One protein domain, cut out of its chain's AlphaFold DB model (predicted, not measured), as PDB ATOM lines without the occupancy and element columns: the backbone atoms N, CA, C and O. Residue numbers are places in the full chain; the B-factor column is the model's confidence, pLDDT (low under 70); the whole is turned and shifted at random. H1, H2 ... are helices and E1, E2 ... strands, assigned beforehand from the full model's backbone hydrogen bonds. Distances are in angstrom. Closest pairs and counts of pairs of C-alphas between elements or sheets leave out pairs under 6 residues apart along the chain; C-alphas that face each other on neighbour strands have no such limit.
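AT A GLANCE: This is residues 257 to 269, 318 to 375 and 390 to 467 of the 611 residues of the protein "SAG family member" of Eimeria mitis (UniProt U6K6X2). A strongly twisted sheet of four strands forms the core, with H5 and H3 packed on one face and the longest helix, H1, crossing the other face. H2 sits beside H3 and only grazes the sheet, while H4 and the long unnamed stretch 415 to 432 lie beyond H5, away from the sheet. The 149 printed residues hold five named helices and four named strands, in the order E1 H1 E2 H2 E3 H3 H4 H5 E4; the sheet runs E2 E4 E1 E3, all antiparallel, and the class is mixed. The whole is compact, with a radius of gyration of the C-alphas of 15.1 A and spans of 45 by 35 by 30 A.

IN THESE COORDINATES: The sheet holds E1, residues 257 to 265, 25.9 A long from C-alpha 257 at (137.318, 145.252, 81.443); E4, residues 454 to 463, 29.4 A, ending with C-alpha 463 at (141.111, 143.273, 76.890); E3, residues 393 to 399, 19.5 A; and E2, residues 346 to 349, 10.5 A. H1 spans residues 318 to 334, 25.4 A, from C-alpha 318 at (158.753, 155.704, 84.232). H3 is residues 405 to 414, 14.6 A; H5, 438 to 446, 12.3 A; H2, 353 to 361, 11.9 A; H4, 433 to 436, 5.9 A.

HOW THE PARTS SIT: E4 and E1 are antiparallel at 159 degrees, with N 259 and O 460 at 2.8 A. E1 and E3 stand at 158 degrees, with N 395 and O 262 at 2.8 A. E2 and E4 stand at 160 degrees, with N 459 and O 348 at 2.8 A. H5 is over E3, at a height over the sheet of 6.0 A; their closest C-alphas are those of Ala 395 and Ser 442, 4.0 A apart. On the same face, H3 runs across the strands at a height of 8.7 A, at 68 degrees to E3 on the local plane. H3 and H5 touch, closest at the C-alphas of Trp 413 and Leu 443, 5.0 A. H1, on the opposite face at a height of 8.8 A, runs across the strands, at 73 degrees to E4 on the local plane. H2 touches H3 at a shallow tilt of 31 degrees, the same way, closest at the C-alphas of Asp 355 and Ser 407, 5.4 A. H4 is close to but not clearly touching H5, with the C-alphas of Tyr 435 and Arg 441 closest at 5.7 A. Every O i to N i+4 pair is within hydrogen-bond range in H2 and H5, 11 of 13 in H1 and 5 of 6 in H3; H4 is too short for one.

THE WHOLE: The C-alphas of Lys 341 and Glu 422 are the two farthest apart, 46.1 A. Residues 270 to 317 and 376 to 389 are not printed, with gaps of 21.0 A and 14.2 A between C-alphas. The links H1 to E2 and H3 to H4 are long. Mean pLDDT of the printed part is 78.0; 42 residues are under 70, among them 318 to 345.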
ATOM      1  N   VAL A 257     137.606 144.351  80.324       77.38
ATOM      2  CA  VAL A 257     137.318 145.252  81.443       77.38
ATOM      3  C   VAL A 257     136.820 146.578  80.885       77.38
ATOM      4  O   VAL A 257     137.537 147.230  80.123       77.38
ATOM      5  N   THR A 258     135.620 146.994  81.290       82.94
ATOM      6  CA  THR A 258     135.056 148.302  80.934       82.94
ATOM      7  C   THR A 258     135.252 149.300  82.077       82.94
ATOM      8  O   THR A 258     135.128 148.970  83.254       82.94
ATOM      9  N   SER A 259     135.584 150.544  81.757       85.50
ATOM     10  CA  SER A 259     135.767 151.614  82.738       85.50
ATOM     11  C   SER A 259     135.238 152.925  82.184       85.50
ATOM     12  O   SER A 259     135.529 153.274  81.041       85.50
ATOM     13  N   LEU A 260     134.482 153.671  82.988       90.00
ATOM     14  CA  LEU A 260     134.159 155.056  82.669       90.00
ATOM     15  C   LEU A 260     135.376 155.922  82.999       90.00
ATOM     16  O   LEU A 260     135.822 155.970  84.151       90.00
ATOM     17  N   VAL A 261     135.877 156.646  82.003       91.94
ATOM     18  CA  VAL A 261     136.919 157.658  82.179       91.94
ATOM     19  C   VAL A 261     136.365 159.011  81.779       91.94
ATOM     20  O   VAL A 261     135.870 159.192  80.668       91.94
ATOM     21  N   CYS A 262     136.474 159.966  82.695       93.50
ATOM     22  CA  CYS A 262     136.065 161.344  82.485       93.50
ATOM     23  C   CYS A 262     137.247 162.289  82.683       93.50
ATOM     24  O   CYS A 262     138.117 162.043  83.516       93.50
ATOM     25  N   LEU A 263     137.258 163.397  81.957       94.12
ATOM     26  CA  LEU A 263     138.197 164.496  82.120       94.12
ATOM     27  C   LEU A 263     137.422 165.750  82.520       94.12
ATOM     28  O   LEU A 263     136.483 166.128  81.819       94.12
ATOM     29  N   THR A 264     137.829 166.407  83.607       94.12
ATOM     30  CA  THR A 264     137.300 167.723  83.993       94.12
ATOM     31  C   THR A 264     138.322 168.827  83.744       94.12
ATOM     32  O   THR A 264     139.517 168.659  84.006       94.12
ATOM     33  N   ASN A 265     137.858 169.953  83.206       91.88
ATOM     34  CA  ASN A 265     138.684 171.070  82.739       91.88
ATOM     35  C   ASN A 265     138.052 172.395  83.220       91.88
ATOM     36  O   ASN A 265     136.844 172.544  83.054       91.88
ATOM     37  N   PRO A 266     138.793 173.348  83.825       93.38
ATOM     38  CA  PRO A 266     140.215 173.295  84.183       93.38
ATOM     39  C   PRO A 266     140.513 172.238  85.250       93.38
ATOM     40  O   PRO A 266     139.611 171.751  85.924       93.38
ATOM     41  N   ALA A 267     141.787 171.871  85.409       91.19
ATOM     42  CA  ALA A 267     142.197 170.855  86.376       91.19
ATOM     43  C   ALA A 267     141.766 171.222  87.810       91.19
ATOM     44  O   ALA A 267     142.107 172.291  88.321       91.19
ATOM     45  N   ALA A 268     141.040 170.307  88.456       91.06
ATOM     46  CA  ALA A 268     140.665 170.398  89.867       91.06
ATOM     47  C   ALA A 268     141.893 170.224  90.779       91.06
ATOM     48  O   ALA A 268     142.027 170.898  91.799       91.06
ATOM     49  N   LEU A 269     142.806 169.336  90.372       89.69
ATOM     50  CA  LEU A 269     144.077 169.055  91.031       89.69
ATOM     51  C   LEU A 269     145.217 169.739  90.265       89.69
ATOM     52  O   LEU A 269     145.527 169.372  89.133       89.69
ATOM     53  N   THR A 318     158.961 154.547  85.120       28.83
ATOM     54  CA  THR A 318     158.753 155.704  84.232       28.83
ATOM     55  C   THR A 318     157.794 155.386  83.076       28.83
ATOM     56  O   THR A 318     157.074 156.273  82.622       28.83
ATOM     57  N   MET A 319     157.704 154.126  82.626       26.52
ATOM     58  CA  MET A 319     156.796 153.745  81.533       26.52
ATOM     59  C   MET A 319     155.312 153.701  81.934       26.52
ATOM     60  O   MET A 319     154.455 153.954  81.084       26.52
ATOM     61  N   ARG A 320     154.975 153.427  83.206       34.75
ATOM     62  CA  ARG A 320     153.566 153.294  83.637       34.75
ATOM     63  C   ARG A 320     152.782 154.606  83.513       34.75
ATOM     64  O   ARG A 320     151.651 154.597  83.020       34.75
ATOM     65  N   ASN A 321     153.392 155.730  83.890       36.78
ATOM     66  CA  ASN A 321     152.706 157.026  83.924       36.78
ATOM     67  C   ASN A 321     152.453 157.596  82.517       36.78
ATOM     68  O   ASN A 321     151.350 158.071  82.242       36.78
ATOM     69  N   PHE A 322     153.406 157.461  81.588       31.03
ATOM     70  CA  PHE A 322     153.176 157.836  80.188       31.03
ATOM     71  C   PHE A 322     152.154 156.921  79.504       31.03
ATOM     72  O   PHE A 322     151.253 157.429  78.841       31.03
ATOM     73  N   SER A 323     152.229 155.599  79.708       38.25
ATOM     74  CA  SER A 323     151.286 154.647  79.099       38.25
ATOM     75  C   SER A 323     149.829 154.928  79.498       38.25
ATOM     76  O   SER A 323     148.946 154.979  78.645       38.25
ATOM     77  N   SER A 324     149.583 155.216  80.780       43.56
ATOM     78  CA  SER A 324     148.226 155.410  81.316       43.56
ATOM     79  C   SER A 324     147.548 156.689  80.796       43.56
ATOM     80  O   SER A 324     146.356 156.686  80.486       43.56
ATOM     81  N   ILE A 325     148.306 157.785  80.674       43.97
ATOM     82  CA  ILE A 325     147.792 159.080  80.196       43.97
ATOM     83  C   ILE A 325     147.643 159.076  78.668       43.97
ATOM     84  O   ILE A 325     146.623 159.537  78.151       43.97
ATOM     85  N   LEU A 326     148.616 158.516  77.937       48.34
ATOM     86  CA  LEU A 326     148.543 158.395  76.476       48.34
ATOM     87  C   LEU A 326     147.360 157.520  76.042       48.34
ATOM     88  O   LEU A 326     146.674 157.873  75.081       48.34
ATOM     89  N   LEU A 327     147.073 156.438  76.778       53.66
ATOM     90  CA  LEU A 327     145.906 155.594  76.532       53.66
ATOM     91  C   LEU A 327     144.599 156.379  76.730       53.66
ATOM     92  O   LEU A 327     143.777 156.416  75.820       53.66
ATOM     93  N   ALA A 328     144.427 157.087  77.852       52.88
ATOM     94  CA  ALA A 328     143.214 157.875  78.106       52.88
ATOM     95  C   ALA A 328     142.950 158.952  77.028       52.88
ATOM     96  O   ALA A 328     141.808 159.142  76.606       52.88
ATOM     97  N   VAL A 329     143.998 159.629  76.537       55.03
ATOM     98  CA  VAL A 329     143.880 160.630  75.456       55.03
ATOM     99  C   VAL A 329     143.539 159.987  74.106       55.03
ATOM    100  O   VAL A 329     142.698 160.517  73.379       55.03
ATOM    101  N   ALA A 330     144.158 158.853  73.761       55.72
ATOM    102  CA  ALA A 330     143.862 158.127  72.523       55.72
ATOM    103  C   ALA A 330     142.434 157.546  72.514       55.72
ATOM    104  O   ALA A 330     141.751 157.557  71.487       55.72
ATOM    105  N   VAL A 331     141.946 157.092  73.668       55.44
ATOM    106  CA  VAL A 331     140.612 156.501  73.786       55.44
ATOM    107  C   VAL A 331     139.496 157.544  73.663       55.44
ATOM    108  O   VAL A 331     138.548 157.323  72.912       55.44
ATOM    109  N   LEU A 332     139.627 158.717  74.299       58.06
ATOM    110  CA  LEU A 332     138.639 159.808  74.179       58.06
ATOM    111  C   LEU A 332     138.480 160.341  72.736       58.06
ATOM    112  O   LEU A 332     137.511 161.038  72.438       58.06
ATOM    113  N   ARG A 333     139.417 160.021  71.833       61.88
ATOM    114  CA  ARG A 333     139.313 160.270  70.383       61.88
ATOM    115  C   ARG A 333     138.547 159.181  69.650       61.88
ATOM    116  O   ARG A 333     137.634 159.480  68.889       61.88
ATOM    117  N   THR A 334     138.888 157.929  69.941       56.94
ATOM    118  CA  THR A 334     138.206 156.746  69.399       56.94
ATOM    119  C   THR A 334     136.702 156.816  69.689       56.94
ATOM    120  O   THR A 334     135.886 156.652  68.786       56.94
ATOM    121  N   ALA A 335     136.333 157.217  70.913       53.91
ATOM    122  CA  ALA A 335     134.950 157.434  71.349       53.91
ATOM    123  C   ALA A 335     134.183 158.520  70.568       53.91
ATOM    124  O   ALA A 335     132.957 158.575  70.639       53.91
ATOM    125  N   ARG A 336     134.890 159.400  69.844       57.91
ATOM    126  CA  ARG A 336     134.330 160.478  69.012       57.91
ATOM    127  C   ARG A 336     134.402 160.167  67.507       57.91
ATOM    128  O   ARG A 336     134.091 161.038  66.699       57.91
ATOM    129  N   GLY A 337     134.781 158.941  67.124       46.91
ATOM    130  CA  GLY A 337     134.829 158.495  65.728       46.91
ATOM    131  C   GLY A 337     136.114 158.848  64.969       46.91
ATOM    132  O   GLY A 337     136.102 158.848  63.742       46.91
ATOM    133  N   GLU A 338     137.217 159.151  65.663       54.12
ATOM    134  CA  GLU A 338     138.546 159.216  65.036       54.12
ATOM    135  C   GLU A 338     139.158 157.802  64.961       54.12
ATOM    136  O   GLU A 338     139.172 157.085  65.960       54.12
ATOM    137  N   ASP A 339     139.671 157.403  63.787       45.53
ATOM    138  CA  ASP A 339     140.123 156.029  63.499       45.53
ATOM    139  C   ASP A 339     141.197 155.505  64.482       45.53
ATOM    140  O   ASP A 339     142.398 155.770  64.331       45.53
ATOM    141  N   SER A 340     140.786 154.676  65.451       51.97
ATOM    142  CA  SER A 340     141.722 153.845  66.216       51.97
ATOM    143  C   SER A 340     142.351 152.797  65.306       51.97
ATOM    144  O   SER A 340     141.665 152.076  64.583       51.97
ATOM    145  N   LYS A 341     143.678 152.669  65.382       52.31
ATOM    146  CA  LYS A 341     144.419 151.588  64.715       52.31
ATOM    147  C   LYS A 341     144.544 150.322  65.565       52.31
ATOM    148  O   LYS A 341     145.090 149.341  65.064       52.31
ATOM    149  N   ASP A 342     144.072 150.334  66.812       60.97
ATOM    150  CA  ASP A 342     144.023 149.140  67.656       60.97
ATOM    151  C   ASP A 342     142.613 148.523  67.607       60.97
ATOM    152  O   ASP A 342     141.674 149.134  68.124       60.97
ATOM    153  N   PRO A 343     142.439 147.333  67.000       60.28
ATOM    154  CA  PRO A 343     141.140 146.673  66.893       60.28
ATOM    155  C   PRO A 343     140.636 146.075  68.218       60.28
ATOM    156  O   PRO A 343     139.523 145.555  68.247       60.28
ATOM    157  N   ASN A 344     141.432 146.103  69.294       64.44
ATOM    158  CA  ASN A 344     141.067 145.524  70.592       64.44
ATOM    159  C   ASN A 344     140.568 146.571  71.602       64.44
ATOM    160  O   ASN A 344     140.137 146.203  72.692       64.44
ATOM    161  N   LEU A 345     140.659 147.861  71.269       69.38
ATOM    162  CA  LEU A 345     140.382 148.968  72.180       69.38
ATOM    163  C   LEU A 345     139.081 149.666  71.776       69.38
ATOM    164  O   LEU A 345     139.074 150.522  70.891       69.38
ATOM    165  N   ASN A 346     137.981 149.296  72.433       77.88
ATOM    166  CA  ASN A 346     136.672 149.891  72.168       77.88
ATOM    167  C   ASN A 346     136.431 151.099  73.077       77.88
ATOM    168  O   ASN A 346     136.808 151.109  74.251       77.88
ATOM    169  N   ALA A 347     135.797 152.121  72.511       80.06
ATOM    170  CA  ALA A 347     135.594 153.408  73.149       80.06
ATOM    171  C   ALA A 347     134.237 153.985  72.743       80.06
ATOM    172  O   ALA A 347     133.950 154.073  71.550       80.06
ATOM    173  N   GLU A 348     133.431 154.417  73.706       82.19
ATOM    174  CA  GLU A 348     132.096 154.971  73.450       82.19
ATOM    175  C   GLU A 348     131.874 156.237  74.281       82.19
ATOM    176  O   GLU A 348     132.135 156.249  75.483       82.19
ATOM    177  N   SER A 349     131.409 157.324  73.660       82.62
ATOM    178  CA  SER A 349     131.152 158.587  74.361       82.62
ATOM    179  C   SER A 349     130.020 158.443  75.385       82.62
ATOM    180  O   SER A 349     128.928 157.997  75.034       82.62
ATOM    181  N   ALA A 350     130.239 158.887  76.622       86.00
ATOM    182  CA  ALA A 350     129.272 158.763  77.712       86.00
ATOM    183  C   ALA A 350     128.684 160.131  78.098       86.00
ATOM    184  O   ALA A 350     129.404 161.035  78.519       86.00
ATOM    185  N   ASN A 351     127.359 160.294  78.012       90.31
ATOM    186  CA  ASN A 351     126.695 161.526  78.450       90.31
ATOM    187  C   ASN A 351     126.399 161.500  79.959       90.31
ATOM    188  O   ASN A 351     125.285 161.196  80.383       90.31
ATOM    189  N   CYS A 352     127.399 161.845  80.766       93.25
ATOM    190  CA  CYS A 352     127.294 161.856  82.228       93.25
ATOM    191  C   CYS A 352     126.801 163.173  82.845       93.25
ATOM    192  O   CYS A 352     126.775 163.313  84.071       93.25
ATOM    193  N   LEU A 353     126.418 164.156  82.022       94.44
ATOM    194  CA  LEU A 353     126.214 165.530  82.478       94.44
ATOM    195  C   LEU A 353     125.088 165.657  83.519       94.44
ATOM    196  O   LEU A 353     125.239 166.376  84.501       94.44
ATOM    197  N   ALA A 354     123.983 164.928  83.333       94.56
ATOM    198  CA  ALA A 354     122.833 164.968  84.237       94.56
ATOM    199  C   ALA A 354     123.172 164.430  85.641       94.56
ATOM    200  O   ALA A 354     122.949 165.125  86.632       94.56
ATOM    201  N   ASP A 355     123.771 163.237  85.726       94.69
ATOM    202  CA  ASP A 355     124.150 162.611  87.001       94.69
ATOM    203  C   ASP A 355     125.200 163.431  87.760       94.69
ATOM    204  O   ASP A 355     125.135 163.569  88.987       94.69
ATOM    205  N   PHE A 356     126.170 163.999  87.037       96.06
ATOM    206  CA  PHE A 356     127.242 164.778  87.655       96.06
ATOM    207  C   PHE A 356     126.707 166.124  88.150       96.06
ATOM    208  O   PHE A 356     127.025 166.538  89.266       96.06
ATOM    209  N   ASN A 357     125.824 166.773  87.387       96.88
ATOM    210  CA  ASN A 357     125.210 168.034  87.797       96.88
ATOM    211  C   ASN A 357     124.244 167.839  88.974       96.88
ATOM    212  O   ASN A 357     124.320 168.605  89.930       96.88
ATOM    213  N   ALA A 358     123.463 166.755  89.004       96.56
ATOM    214  CA  ALA A 358     122.648 166.388  90.166       96.56
ATOM    215  C   ALA A 358     123.485 166.076  91.428       96.56
ATOM    216  O   ALA A 358     122.999 166.192  92.558       96.56
ATOM    217  N   ALA A 359     124.751 165.669  91.272       95.12
ATOM    218  CA  ALA A 359     125.683 165.511  92.387       95.12
ATOM    219  C   ALA A 359     126.285 166.843  92.862       95.12
ATOM    220  O   ALA A 359     126.472 167.002  94.070       95.12
ATOM    221  N   ARG A 360     126.571 167.765  91.932       96.94
ATOM    222  CA  ARG A 360     127.159 169.099  92.170       96.94
ATOM    223  C   ARG A 360     126.166 170.096  92.759       96.94
ATOM    224  O   ARG A 360     126.510 170.776  93.720       96.94
ATOM    225  N   GLU A 361     124.930 170.104  92.267       96.12
ATOM    226  CA  GLU A 361     123.825 170.924  92.782       96.12
ATOM    227  C   GLU A 361     123.593 170.665  94.279       96.12
ATOM    228  O   GLU A 361     123.524 171.598  95.076       96.12
ATOM    229  N   LYS A 362     123.608 169.390  94.693       94.75
ATOM    230  CA  LYS A 362     123.510 168.979  96.107       94.75
ATOM    231  C   LYS A 362     124.678 169.447  96.987       94.75
ATOM    232  O   LYS A 362     124.552 169.404  98.205       94.75
ATOM    233  N   ALA A 363     125.793 169.869  96.391       93.62
ATOM    234  CA  ALA A 363     126.941 170.463  97.076       93.62
ATOM    235  C   ALA A 363     127.046 171.988  96.863       93.62
ATOM    236  O   ALA A 363     128.048 172.585  97.250       93.62
ATOM    237  N   GLY A 364     126.047 172.623  96.236       95.75
ATOM    238  CA  GLY A 364     126.048 174.062  95.959       95.75
ATOM    239  C   GLY A 364     127.064 174.518  94.905       95.75
ATOM    240  O   GLY A 364     127.390 175.702  94.863       95.75
ATOM    241  N   LEU A 365     127.578 173.609  94.067       95.88
ATOM    242  CA  LEU A 365     128.488 173.949  92.968       95.88
ATOM    243  C   LEU A 365     127.725 174.220  91.668       95.88
ATOM    244  O   LEU A 365     126.718 173.567  91.385       95.88
ATOM    245  N   GLU A 366     128.263 175.109  90.828       95.44
ATOM    246  CA  GLU A 366     127.746 175.322  89.473       95.44
ATOM    247  C   GLU A 366     127.751 174.013  88.658       95.44
ATOM    248  O   GLU A 366     128.702 173.224  88.766       95.44
ATOM    249  N   PRO A 367     126.726 173.759  87.825       96.50
ATOM    250  CA  PRO A 367     126.697 172.598  86.942       96.50
ATOM    251  C   PRO A 367     127.871 172.628  85.954       96.50
ATOM    252  O   PRO A 367     128.238 173.685  85.444       96.50
ATOM    253  N   PHE A 368     128.426 171.458  85.632       96.12
ATOM    254  CA  PHE A 368     129.324 171.334  84.490       96.12
ATOM    255  C   PHE A 368     128.601 171.734  83.203       96.12
ATOM    256  O   PHE A 368     127.444 171.354  82.977       96.12
ATOM    257  N   ALA A 369     129.325 172.420  82.322       90.56
ATOM    258  CA  ALA A 369     128.933 172.572  80.929       90.56
ATOM    259  C   ALA A 369     129.414 171.368  80.099       90.56
ATOM    260  O   ALA A 369     130.488 170.810  80.338       90.56
ATOM    261  N   ALA A 370     128.643 170.990  79.077       76.44
ATOM    262  CA  ALA A 370     129.145 170.101  78.034       76.44
ATOM    263  C   ALA A 370     130.268 170.806  77.254       76.44
ATOM    264  O   ALA A 370     130.125 171.973  76.873       76.44
ATOM    265  N   GLU A 371     131.367 170.100  76.978       72.00
ATOM    266  CA  GLU A 371     132.471 170.619  76.164       72.00
ATOM    267  C   GLU A 371     132.048 170.692  74.679       72.00
ATOM    268  O   GLU A 371     132.282 169.784  73.886       72.00
ATOM    269  N   THR A 372     131.353 171.774  74.315       54.44
ATOM    270  CA  THR A 372     130.678 171.944  73.011       54.44
ATOM    271  C   THR A 372     131.570 172.495  71.896       54.44
ATOM    272  O   THR A 372     131.190 172.443  70.726       54.44
ATOM    273  N   THR A 373     132.759 173.009  72.218       50.38
ATOM    274  CA  THR A 373     133.664 173.671  71.268       50.38
ATOM    275  C   THR A 373     135.009 172.961  71.150       50.38
ATOM    276  O   THR A 373     135.968 173.286  71.846       50.38
ATOM    277  N   TYR A 374     135.124 172.069  70.164       51.19
ATOM    278  CA  TYR A 374     136.422 171.667  69.611       51.19
ATOM    279  C   TYR A 374     136.623 172.324  68.242       51.19
ATOM    280  O   TYR A 374     136.300 171.762  67.195       51.19
ATOM    281  N   GLN A 375     137.142 173.554  68.240       33.47
ATOM    282  CA  GLN A 375     137.510 174.232  67.000       33.47
ATOM    283  C   GLN A 375     138.877 173.718  66.534       33.47
ATOM    284  O   GLN A 375     139.922 174.241  66.917       33.47
ATOM    285  N   ARG A 390     145.777 167.153  76.979       65.94
ATOM    286  CA  ARG A 390     144.615 167.857  77.530       65.94
ATOM    287  C   ARG A 390     144.900 168.243  78.982       65.94
ATOM    288  O   ARG A 390     145.222 167.391  79.806       65.94
ATOM    289  N   THR A 391     144.761 169.524  79.305       77.12
ATOM    290  CA  THR A 391     144.884 170.029  80.676       77.12
ATOM    291  C   THR A 391     143.588 169.783  81.441       77.12
ATOM    292  O   THR A 391     142.551 170.335  81.084       77.12
ATOM    293  N   GLY A 392     143.637 168.985  82.504       87.69
ATOM    294  CA  GLY A 392     142.467 168.679  83.322       87.69
ATOM    295  C   GLY A 392     142.770 167.642  84.399       87.69
ATOM    296  O   GLY A 392     143.914 167.213  84.554       87.69
ATOM    297  N   THR A 393     141.749 167.236  85.148       91.19
ATOM    298  CA  THR A 393     141.845 166.138  86.119       91.19
ATOM    299  C   THR A 393     141.014 164.956  85.637       91.19
ATOM    300  O   THR A 393     139.823 165.094  85.367       91.19
ATOM    301  N   TYR A 394     141.654 163.793  85.519       90.81
ATOM    302  CA  TYR A 394     140.992 162.558  85.114       90.81
ATOM    303  C   TYR A 394     140.296 161.881  86.302       90.81
ATOM    304  O   TYR A 394     140.888 161.712  87.371       90.81
ATOM    305  N   ALA A 395     139.058 161.453  86.075       92.38
ATOM    306  CA  ALA A 395     138.255 160.619  86.955       92.38
ATOM    307  C   ALA A 395     138.063 159.232  86.324       92.38
ATOM    308  O   ALA A 395     137.868 159.119  85.114       92.38
ATOM    309  N   TYR A 396     138.106 158.186  87.146       92.19
ATOM    310  CA  TYR A 396     138.080 156.786  86.725       92.19
ATOM    311  C   TYR A 396     137.072 156.005  87.572       92.19
ATOM    312  O   TYR A 396     137.152 156.018  88.803       92.19
ATOM    313  N   ALA A 397     136.144 155.298  86.933       89.06
ATOM    314  CA  ALA A 397     135.265 154.329  87.582       89.06
ATOM    315  C   ALA A 397     135.330 152.990  86.822       89.06
ATOM    316  O   ALA A 397     134.731 152.891  85.749       89.06
ATOM    317  N   PRO A 398     136.031 151.961  87.343       86.00
ATOM    318  CA  PRO A 398     135.948 150.620  86.778       86.00
ATOM    319  C   PRO A 398     134.510 150.106  86.916       86.00
ATOM    320  O   PRO A 398     133.922 150.212  87.994       86.00
ATOM    321  N   GLN A 399     133.954 149.556  85.837       73.31
ATOM    322  CA  GLN A 399     132.625 148.945  85.820       73.31
ATOM    323  C   GLN A 399     132.763 147.448  85.533       73.31
ATOM    324  O   GLN A 399     133.423 147.037  84.580       73.31
ATOM    325  N   ILE A 400     132.157 146.622  86.385       51.75
ATOM    326  CA  ILE A 400     132.142 145.168  86.214       51.75
ATOM    327  C   ILE A 400     130.803 144.819  85.567       51.75
ATOM    328  O   ILE A 400     129.790 144.716  86.252       51.75
ATOM    329  N   GLY A 401     130.809 144.674  84.244       53.09
ATOM    330  CA  GLY A 401     129.606 144.440  83.445       53.09
ATOM    331  C   GLY A 401     129.018 145.714  82.817       53.09
ATOM    332  O   GLY A 401     129.513 146.823  83.044       53.09
ATOM    333  N   PRO A 402     127.994 145.562  81.960       43.66
ATOM    334  CA  PRO A 402     127.450 146.661  81.178       43.66
ATOM    335  C   PRO A 402     126.510 147.570  81.988       43.66
ATOM    336  O   PRO A 402     125.421 147.167  82.386       43.66
ATOM    337  N   ALA A 403     126.888 148.848  82.066       49.66
ATOM    338  CA  ALA A 403     125.980 149.990  82.187       49.66
ATOM    339  C   ALA A 403     125.204 150.198  83.510       49.66
ATOM    340  O   ALA A 403     124.056 150.639  83.482       49.66
ATOM    341  N   ASP A 404     125.884 150.119  84.659       61.19
ATOM    342  CA  ASP A 404     125.429 150.836  85.872       61.19
ATOM    343  C   ASP A 404     125.490 152.384  85.705       61.19
ATOM    344  O   ASP A 404     125.055 153.159  86.561       61.19
ATOM    345  N   GLY A 405     126.019 152.861  84.573       81.56
ATOM    346  CA  GLY A 405     125.865 154.237  84.112       81.56
ATOM    347  C   GLY A 405     126.772 155.246  84.815       81.56
ATOM    348  O   GLY A 405     127.722 154.911  85.529       81.56
ATOM    349  N   CYS A 406     126.473 156.527  84.607       90.50
ATOM    350  CA  CYS A 406     127.214 157.623  85.223       90.50
ATOM    351  C   CYS A 406     126.810 157.837  86.697       90.50
ATOM    352  O   CYS A 406     127.637 158.255  87.510       90.50
ATOM    353  N   SER A 407     125.581 157.474  87.076       89.06
ATOM    354  CA  SER A 407     125.075 157.496  88.456       89.06
ATOM    355  C   SER A 407     125.838 156.546  89.394       89.06
ATOM    356  O   SER A 407     126.136 156.909  90.541       89.06
ATOM    357  N   ALA A 408     126.239 155.363  88.920       86.19
ATOM    358  CA  ALA A 408     127.088 154.462  89.692       86.19
ATOM    359  C   ALA A 408     128.538 154.940  89.776       86.19
ATOM    360  O   ALA A 408     129.136 154.819  90.841       86.19
ATOM    361  N   ALA A 409     129.081 155.572  88.728       90.69
ATOM    362  CA  ALA A 409     130.380 156.241  88.818       90.69
ATOM    363  C   ALA A 409     130.367 157.357  89.881       90.69
ATOM    364  O   ALA A 409     131.230 157.382  90.758       90.69
ATOM    365  N   VAL A 410     129.325 158.200  89.898       93.25
ATOM    366  CA  VAL A 410     129.088 159.197  90.962       93.25
ATOM    367  C   VAL A 410     129.027 158.544  92.343       93.25
ATOM    368  O   VAL A 410     129.637 159.046  93.287       93.25
ATOM    369  N   SER A 411     128.305 157.432  92.482       87.94
ATOM    370  CA  SER A 411     128.152 156.724  93.761       87.94
ATOM    371  C   SER A 411     129.471 156.100  94.233       87.94
ATOM    372  O   SER A 411     129.839 156.220  95.401       87.94
ATOM    373  N   TYR A 412     130.224 155.500  93.312       87.31
ATOM    374  CA  TYR A 412     131.546 154.923  93.532       87.31
ATOM    375  C   TYR A 412     132.581 155.981  93.942       87.31
ATOM    376  O   TYR A 412     133.340 155.759  94.887       87.31
ATOM    377  N   TRP A 413     132.573 157.155  93.301       94.19
ATOM    378  CA  TRP A 413     133.429 158.278  93.689       94.19
ATOM    379  C   TRP A 413     133.011 158.877  95.031       94.19
ATOM    380  O   TRP A 413     133.874 159.147  95.857       94.19
ATOM    381  N   LYS A 414     131.711 159.018  95.320       92.81
ATOM    382  CA  LYS A 414     131.233 159.503  96.631       92.81
ATOM    383  C   LYS A 414     131.685 158.629  97.802       92.81
ATOM    384  O   LYS A 414     131.997 159.175  98.857       92.81
ATOM    385  N   LYS A 415     131.828 157.308  97.611       87.75
ATOM    386  CA  LYS A 415     132.425 156.405  98.620       87.75
ATOM    387  C   LYS A 415     133.890 156.747  98.968       87.75
ATOM    388  O   LYS A 415     134.403 156.209  99.939       87.75
ATOM    389  N   ALA A 416     134.567 157.630  98.225       89.69
ATOM    390  CA  ALA A 416     135.896 158.141  98.567       89.69
ATOM    391  C   ALA A 416     135.892 159.308  99.573       89.69
ATOM    392  O   ALA A 416     136.962 159.690 100.036       89.69
ATOM    393  N   TYR A 417     134.729 159.878  99.923       89.50
ATOM    394  CA  TYR A 417     134.653 161.038 100.824       89.50
ATOM    395  C   TYR A 417     135.289 160.752 102.193       89.50
ATOM    396  O   TYR A 417     136.023 161.582 102.711       89.50
ATOM    397  N   VAL A 418     135.102 159.533 102.707       86.31
ATOM    398  CA  VAL A 418     135.677 159.041 103.974       86.31
ATOM    399  C   VAL A 418     137.213 159.012 104.008       86.31
ATOM    400  O   VAL A 418     137.794 158.895 105.079       86.31
ATOM    401  N   ASN A 419     137.884 159.119 102.855       86.75
ATOM    402  CA  ASN A 419     139.347 159.184 102.777       86.75
ATOM    403  C   ASN A 419     139.888 160.619 102.938       86.75
ATOM    404  O   ASN A 419     141.101 160.833 102.879       86.75
ATOM    405  N   PHE A 420     139.001 161.603 103.091       87.75
ATOM    406  CA  PHE A 420     139.330 162.993 103.366       87.75
ATOM    407  C   PHE A 420     138.896 163.353 104.793       87.75
ATOM    408  O   PHE A 420     137.897 162.842 105.295       87.75
ATOM    409  N   GLY A 421     139.659 164.232 105.448       83.62
ATOM    410  CA  GLY A 421     139.236 164.848 106.708       83.62
ATOM    411  C   GLY A 421     138.206 165.953 106.457       83.62
ATOM    412  O   GLY A 421     137.492 165.937 105.459       83.62
ATOM    413  N   GLU A 422     138.188 166.976 107.314       81.62
ATOM    414  CA  GLU A 422     137.334 168.162 107.121       81.62
ATOM    415  C   GLU A 422     137.555 168.835 105.748       81.62
ATOM    416  O   GLU A 422     136.613 169.325 105.130       81.62
ATOM    417  N   PHE A 423     138.791 168.789 105.233       81.00
ATOM    418  CA  PHE A 423     139.150 169.261 103.898       81.00
ATOM    419  C   PHE A 423     140.080 168.267 103.182       81.00
ATOM    420  O   PHE A 423     140.936 167.651 103.829       81.00
ATOM    421  N   PRO A 424     139.989 168.134 101.843       87.50
ATOM    422  CA  PRO A 424     140.993 167.424 101.059       87.50
ATOM    423  C   PRO A 424     142.387 168.059 101.237       87.50
ATOM    424  O   PRO A 424     142.505 169.284 101.154       87.50
ATOM    425  N   PRO A 425     143.454 167.269 101.469       88.06
ATOM    426  CA  PRO A 425     144.797 167.805 101.673       88.06
ATOM    427  C   PRO A 425     145.370 168.401 100.378       88.06
ATOM    428  O   PRO A 425     144.844 168.184  99.283       88.06
ATOM    429  N   GLU A 426     146.479 169.137 100.485       89.69
ATOM    430  CA  GLU A 426     147.154 169.720  99.321       89.69
ATOM    431  C   GLU A 426     147.646 168.624  98.353       89.69
ATOM    432  O   GLU A 426     148.216 167.611  98.761       89.69
ATOM    433  N   TYR A 427     147.404 168.818  97.054       89.00
ATOM    434  CA  TYR A 427     147.771 167.860  96.015       89.00
ATOM    435  C   TYR A 427     149.248 168.000  95.622       89.00
ATOM    436  O   TYR A 427     149.649 168.993  95.007       89.00
ATOM    437  N   ALA A 428     150.044 166.985  95.965       83.50
ATOM    438  CA  ALA A 428     151.447 166.877  95.574       83.50
ATOM    439  C   ALA A 428     151.599 166.216  94.193       83.50
ATOM    440  O   ALA A 428     152.141 166.828  93.276       83.50
ATOM    441  N   ASP A 429     151.093 164.995  94.021       81.56
ATOM    442  CA  ASP A 429     151.141 164.218  92.778       81.56
ATOM    443  C   ASP A 429     150.099 163.074  92.800       81.56
ATOM    444  O   ASP A 429     149.289 162.967  93.722       81.56
ATOM    445  N   ASN A 430     150.094 162.238  91.757       74.25
ATOM    446  CA  ASN A 430     149.162 161.115  91.606       74.25
ATOM    447  C   ASN A 430     149.539 159.862  92.415       74.25
ATOM    448  O   ASN A 430     148.721 158.947  92.490       74.25
ATOM    449  N   ASP A 431     150.751 159.796  92.967       74.69
ATOM    450  CA  ASP A 431     151.362 158.564  93.482       74.69
ATOM    451  C   ASP A 431     151.569 158.610  95.013       74.69
ATOM    452  O   ASP A 431     151.930 157.607  95.634       74.69
ATOM    453  N   THR A 432     151.298 159.758  95.651       75.81
ATOM    454  CA  THR A 432     151.516 160.001  97.085       75.81
ATOM    455  C   THR A 432     150.257 160.430  97.854       75.81
ATOM    456  O   THR A 432     149.254 160.896  97.311       75.81
ATOM    457  N   GLY A 433     150.312 160.257  99.182       86.50
ATOM    458  CA  GLY A 433     149.244 160.650 100.105       86.50
ATOM    459  C   GLY A 433     147.900 159.971  99.819       86.50
ATOM    460  O   GLY A 433     147.845 158.855  99.302       86.50
ATOM    461  N   VAL A 434     146.802 160.658 100.150       87.06
ATOM    462  CA  VAL A 434     145.440 160.177  99.853       87.06
ATOM    463  C   VAL A 434     145.149 160.146  98.351       87.06
ATOM    464  O   VAL A 434     144.289 159.388  97.916       87.06
ATOM    465  N   TYR A 435     145.859 160.932  97.538       90.06
ATOM    466  CA  TYR A 435     145.622 161.004  96.096       90.06
ATOM    467  C   TYR A 435     146.233 159.846  95.310       90.06
ATOM    468  O   TYR A 435     145.964 159.762  94.117       90.06
ATOM    469  N   ALA A 436     146.960 158.926  95.952       84.75
ATOM    470  CA  ALA A 436     147.370 157.659  95.348       84.75
ATOM    471  C   ALA A 436     146.162 156.798  94.908       84.75
ATOM    472  O   ALA A 436     146.209 156.156  93.855       84.75
ATOM    473  N   ASP A 437     145.050 156.828  95.657       84.88
ATOM    474  CA  ASP A 437     143.797 156.178  95.247       84.88
ATOM    475  C   ASP A 437     143.114 157.001  94.138       84.88
ATOM    476  O   ASP A 437     142.750 158.169  94.318       84.88
ATOM    477  N   SER A 438     142.905 156.381  92.975       87.19
ATOM    478  CA  SER A 438     142.263 157.021  91.823       87.19
ATOM    479  C   SER A 438     140.835 157.485  92.119       87.19
ATOM    480  O   SER A 438     140.389 158.472  91.528       87.19
ATOM    481  N   ARG A 439     140.128 156.853  93.065       89.75
ATOM    482  CA  ARG A 439     138.782 157.262  93.498       89.75
ATOM    483  C   ARG A 439     138.801 158.614  94.200       89.75
ATOM    484  O   ARG A 439     137.906 159.422  93.975       89.75
ATOM    485  N   ASN A 440     139.847 158.891  94.974       93.00
ATOM    486  CA  ASN A 440     140.005 160.149  95.705       93.00
ATOM    487  C   ASN A 440     140.235 161.300  94.716       93.00
ATOM    488  O   ASN A 440     139.580 162.339  94.803       93.00
ATOM    489  N   ARG A 441     141.078 161.077  93.695       93.69
ATOM    490  CA  ARG A 441     141.255 162.020  92.572       93.69
ATOM    491  C   ARG A 441     139.954 162.234  91.791       93.69
ATOM    492  O   ARG A 441     139.616 163.364  91.449       93.69
ATOM    493  N   SER A 442     139.200 161.158  91.569       95.38
ATOM    494  CA  SER A 442     137.920 161.184  90.853       95.38
ATOM    495  C   SER A 442     136.824 161.942  91.607       95.38
ATOM    496  O   SER A 442     136.041 162.656  90.984       95.38
ATOM    497  N   LEU A 443     136.788 161.852  92.941       95.56
ATOM    498  CA  LEU A 443     135.853 162.624  93.761       95.56
ATOM    499  C   LEU A 443     136.148 164.129  93.695       95.56
ATOM    500  O   LEU A 443     135.223 164.923  93.521       95.56
ATOM    501  N   VAL A 444     137.425 164.527  93.764       95.56
ATOM    502  CA  VAL A 444     137.814 165.941  93.602       95.56
ATOM    503  C   VAL A 444     137.549 166.439  92.178       95.56
ATOM    504  O   VAL A 444     137.134 167.581  91.998       95.56
ATOM    505  N   ALA A 445     137.700 165.584  91.163       95.69
ATOM    506  CA  ALA A 445     137.298 165.910  89.798       95.69
ATOM    507  C   ALA A 445     135.776 166.121  89.671       95.69
ATOM    508  O   ALA A 445     135.371 167.117  89.077       95.69
ATOM    509  N   LEU A 446     134.935 165.253  90.251       97.00
ATOM    510  CA  LEU A 446     133.468 165.410  90.263       97.00
ATOM    511  C   LEU A 446     133.046 166.746  90.906       97.00
ATOM    512  O   LEU A 446     132.222 167.483  90.355       97.00
ATOM    513  N   TYR A 447     133.657 167.081  92.042       96.75
ATOM    514  CA  TYR A 447     133.401 168.305  92.806       96.75
ATOM    515  C   TYR A 447     134.348 169.465  92.459       96.75
ATOM    516  O   TYR A 447     134.579 170.343  93.284       96.75
ATOM    517  N   ASN A 448     134.871 169.503  91.227       95.44
ATOM    518  CA  ASN A 448     135.751 170.570  90.747       95.44
ATOM    519  C   ASN A 448     135.105 171.964  90.949       95.44
ATOM    520  O   ASN A 448     134.101 172.249  90.288       95.44
ATOM    521  N   PRO A 449     135.642 172.830  91.829       94.12
ATOM    522  CA  PRO A 449     134.990 174.079  92.230       94.12
ATOM    523  C   PRO A 449     135.335 175.259  91.309       94.12
ATOM    524  O   PRO A 449     135.117 176.407  91.679       94.12
ATOM    525  N   LYS A 450     135.960 175.010  90.153       93.12
ATOM    526  CA  LYS A 450     136.376 176.057  89.216       93.12
ATOM    527  C   LYS A 450     135.187 176.532  88.376       93.12
ATOM    528  O   LYS A 450     134.474 175.709  87.805       93.12
ATOM    529  N   ASP A 451     135.033 177.849  88.266       90.75
ATOM    530  CA  ASP A 451     134.003 178.489  87.441       90.75
ATOM    531  C   ASP A 451     134.085 178.015  85.983       90.75
ATOM    532  O   ASP A 451     135.178 177.873  85.419       90.75
ATOM    533  N   GLY A 452     132.928 177.774  85.362       90.44
ATOM    534  CA  GLY A 452     132.852 177.335  83.966       90.44
ATOM    535  C   GLY A 452     133.471 175.960  83.683       90.44
ATOM    536  O   GLY A 452     133.820 175.688  82.533       90.44
ATOM    537  N   ALA A 453     133.629 175.099  84.696       93.81
ATOM    538  CA  ALA A 453     134.184 173.767  84.496       93.81
ATOM    539  C   ALA A 453     133.360 172.932  83.493       93.81
ATOM    540  O   ALA A 453     132.125 172.918  83.513       93.81
ATOM    541  N   THR A 454     134.059 172.185  82.642       94.56
ATOM    542  CA  THR A 454     133.481 171.224  81.698       94.56
ATOM    543  C   THR A 454     133.809 169.791  82.102       94.56
ATOM    544  O   THR A 454     134.738 169.538  82.880       94.56
ATOM    545  N   VAL A 455     133.049 168.842  81.550       93.75
ATOM    546  CA  VAL A 455     133.352 167.413  81.644       93.75
ATOM    547  C   VAL A 455     133.163 166.712  80.296       93.75
ATOM    548  O   VAL A 455     132.193 166.967  79.583       93.75
ATOM    549  N   ASP A 456     134.102 165.829  79.964       92.38
ATOM    550  CA  ASP A 456     134.080 164.939  78.797       92.38
ATOM    551  C   ASP A 456     134.301 163.502  79.273       92.38
ATOM    552  O   ASP A 456     135.223 163.265  80.051       92.38
ATOM    553  N   CYS A 457     133.471 162.552  78.845       91.62
ATOM    554  CA  CYS A 457     133.492 161.176  79.344       91.62
ATOM    555  C   CYS A 457     133.399 160.150  78.214       91.62
ATOM    556  O   CYS A 457     132.660 160.338  77.244       91.62
ATOM    557  N   ALA A 458     134.072 159.015  78.392       89.69
ATOM    558  CA  ALA A 458     133.893 157.830  77.565       89.69
ATOM    559  C   ALA A 458     133.962 156.546  78.398       89.69
ATOM    560  O   ALA A 458     134.710 156.460  79.375       89.69
ATOM    561  N   TYR A 459     133.214 155.534  77.971       86.56
ATOM    562  CA  TYR A 459     133.480 154.153  78.341       86.56
ATOM    563  C   TYR A 459     134.677 153.646  77.541       86.56
ATOM    564  O   TYR A 459     134.764 153.856  76.332       86.56
ATOM    565  N   ILE A 460     135.599 152.994  78.240       84.56
ATOM    566  CA  ILE A 460     136.800 152.367  77.697       84.56
ATOM    567  C   ILE A 460     136.700 150.877  77.979       84.56
ATOM    568  O   ILE A 460     136.684 150.495  79.148       84.56
ATOM    569  N   THR A 461     136.686 150.045  76.942       81.12
ATOM    570  CA  THR A 461     136.742 148.588  77.084       81.12
ATOM    571  C   THR A 461     138.103 148.091  76.614       81.12
ATOM    572  O   THR A 461     138.437 148.177  75.430       81.12
ATOM    573  N   CYS A 462     138.887 147.573  77.557       75.75
ATOM    574  CA  CYS A 462     140.206 146.987  77.323       75.75
ATOM    575  C   CYS A 462     140.132 145.454  77.405       75.75
ATOM    576  O   CYS A 462     139.402 144.944  78.256       75.75
ATOM    577  N   PRO A 463     140.923 144.695  76.628       75.06
ATOM    578  CA  PRO A 463     141.111 143.273  76.890       75.06
ATOM    579  C   PRO A 463     141.810 143.082  78.245       75.06
ATOM    580  O   PRO A 463     142.770 143.787  78.570       75.06
ATOM    581  N   ALA A 464     141.333 142.131  79.044       65.94
ATOM    582  CA  ALA A 464     141.960 141.757  80.301       65.94
ATOM    583  C   ALA A 464     143.325 141.108  80.028       65.94
ATOM    584  O   ALA A 464     143.485 140.279  79.127       65.94
ATOM    585  N   SER A 465     144.331 141.500  80.807       47.88
ATOM    586  CA  SER A 465     145.709 141.073  80.579       47.88
ATOM    587  C   SER A 465     145.942 139.670  81.145       47.88
ATOM    588  O   SER A 465     146.116 139.496  82.351       47.88
ATOM    589  N   THR A 466     145.964 138.657  80.277       41.78
ATOM    590  CA  THR A 466     146.216 137.249  80.632       41.78
ATOM    591  C   THR A 466     147.706 136.984  80.892       41.78
ATOM    592  O   THR A 466     148.402 136.314  80.130       41.78
ATOM    593  N   ALA A 467     148.218 137.514  82.005       35.16
ATOM    594  CA  ALA A 467     149.600 137.323  82.441       35.16
ATOM    595  C   ALA A 467     149.806 135.963  83.145       35.16
ATOM    596  O   ALA A 467     149.861 135.878  84.373       35.16
TER     597      ALA A 467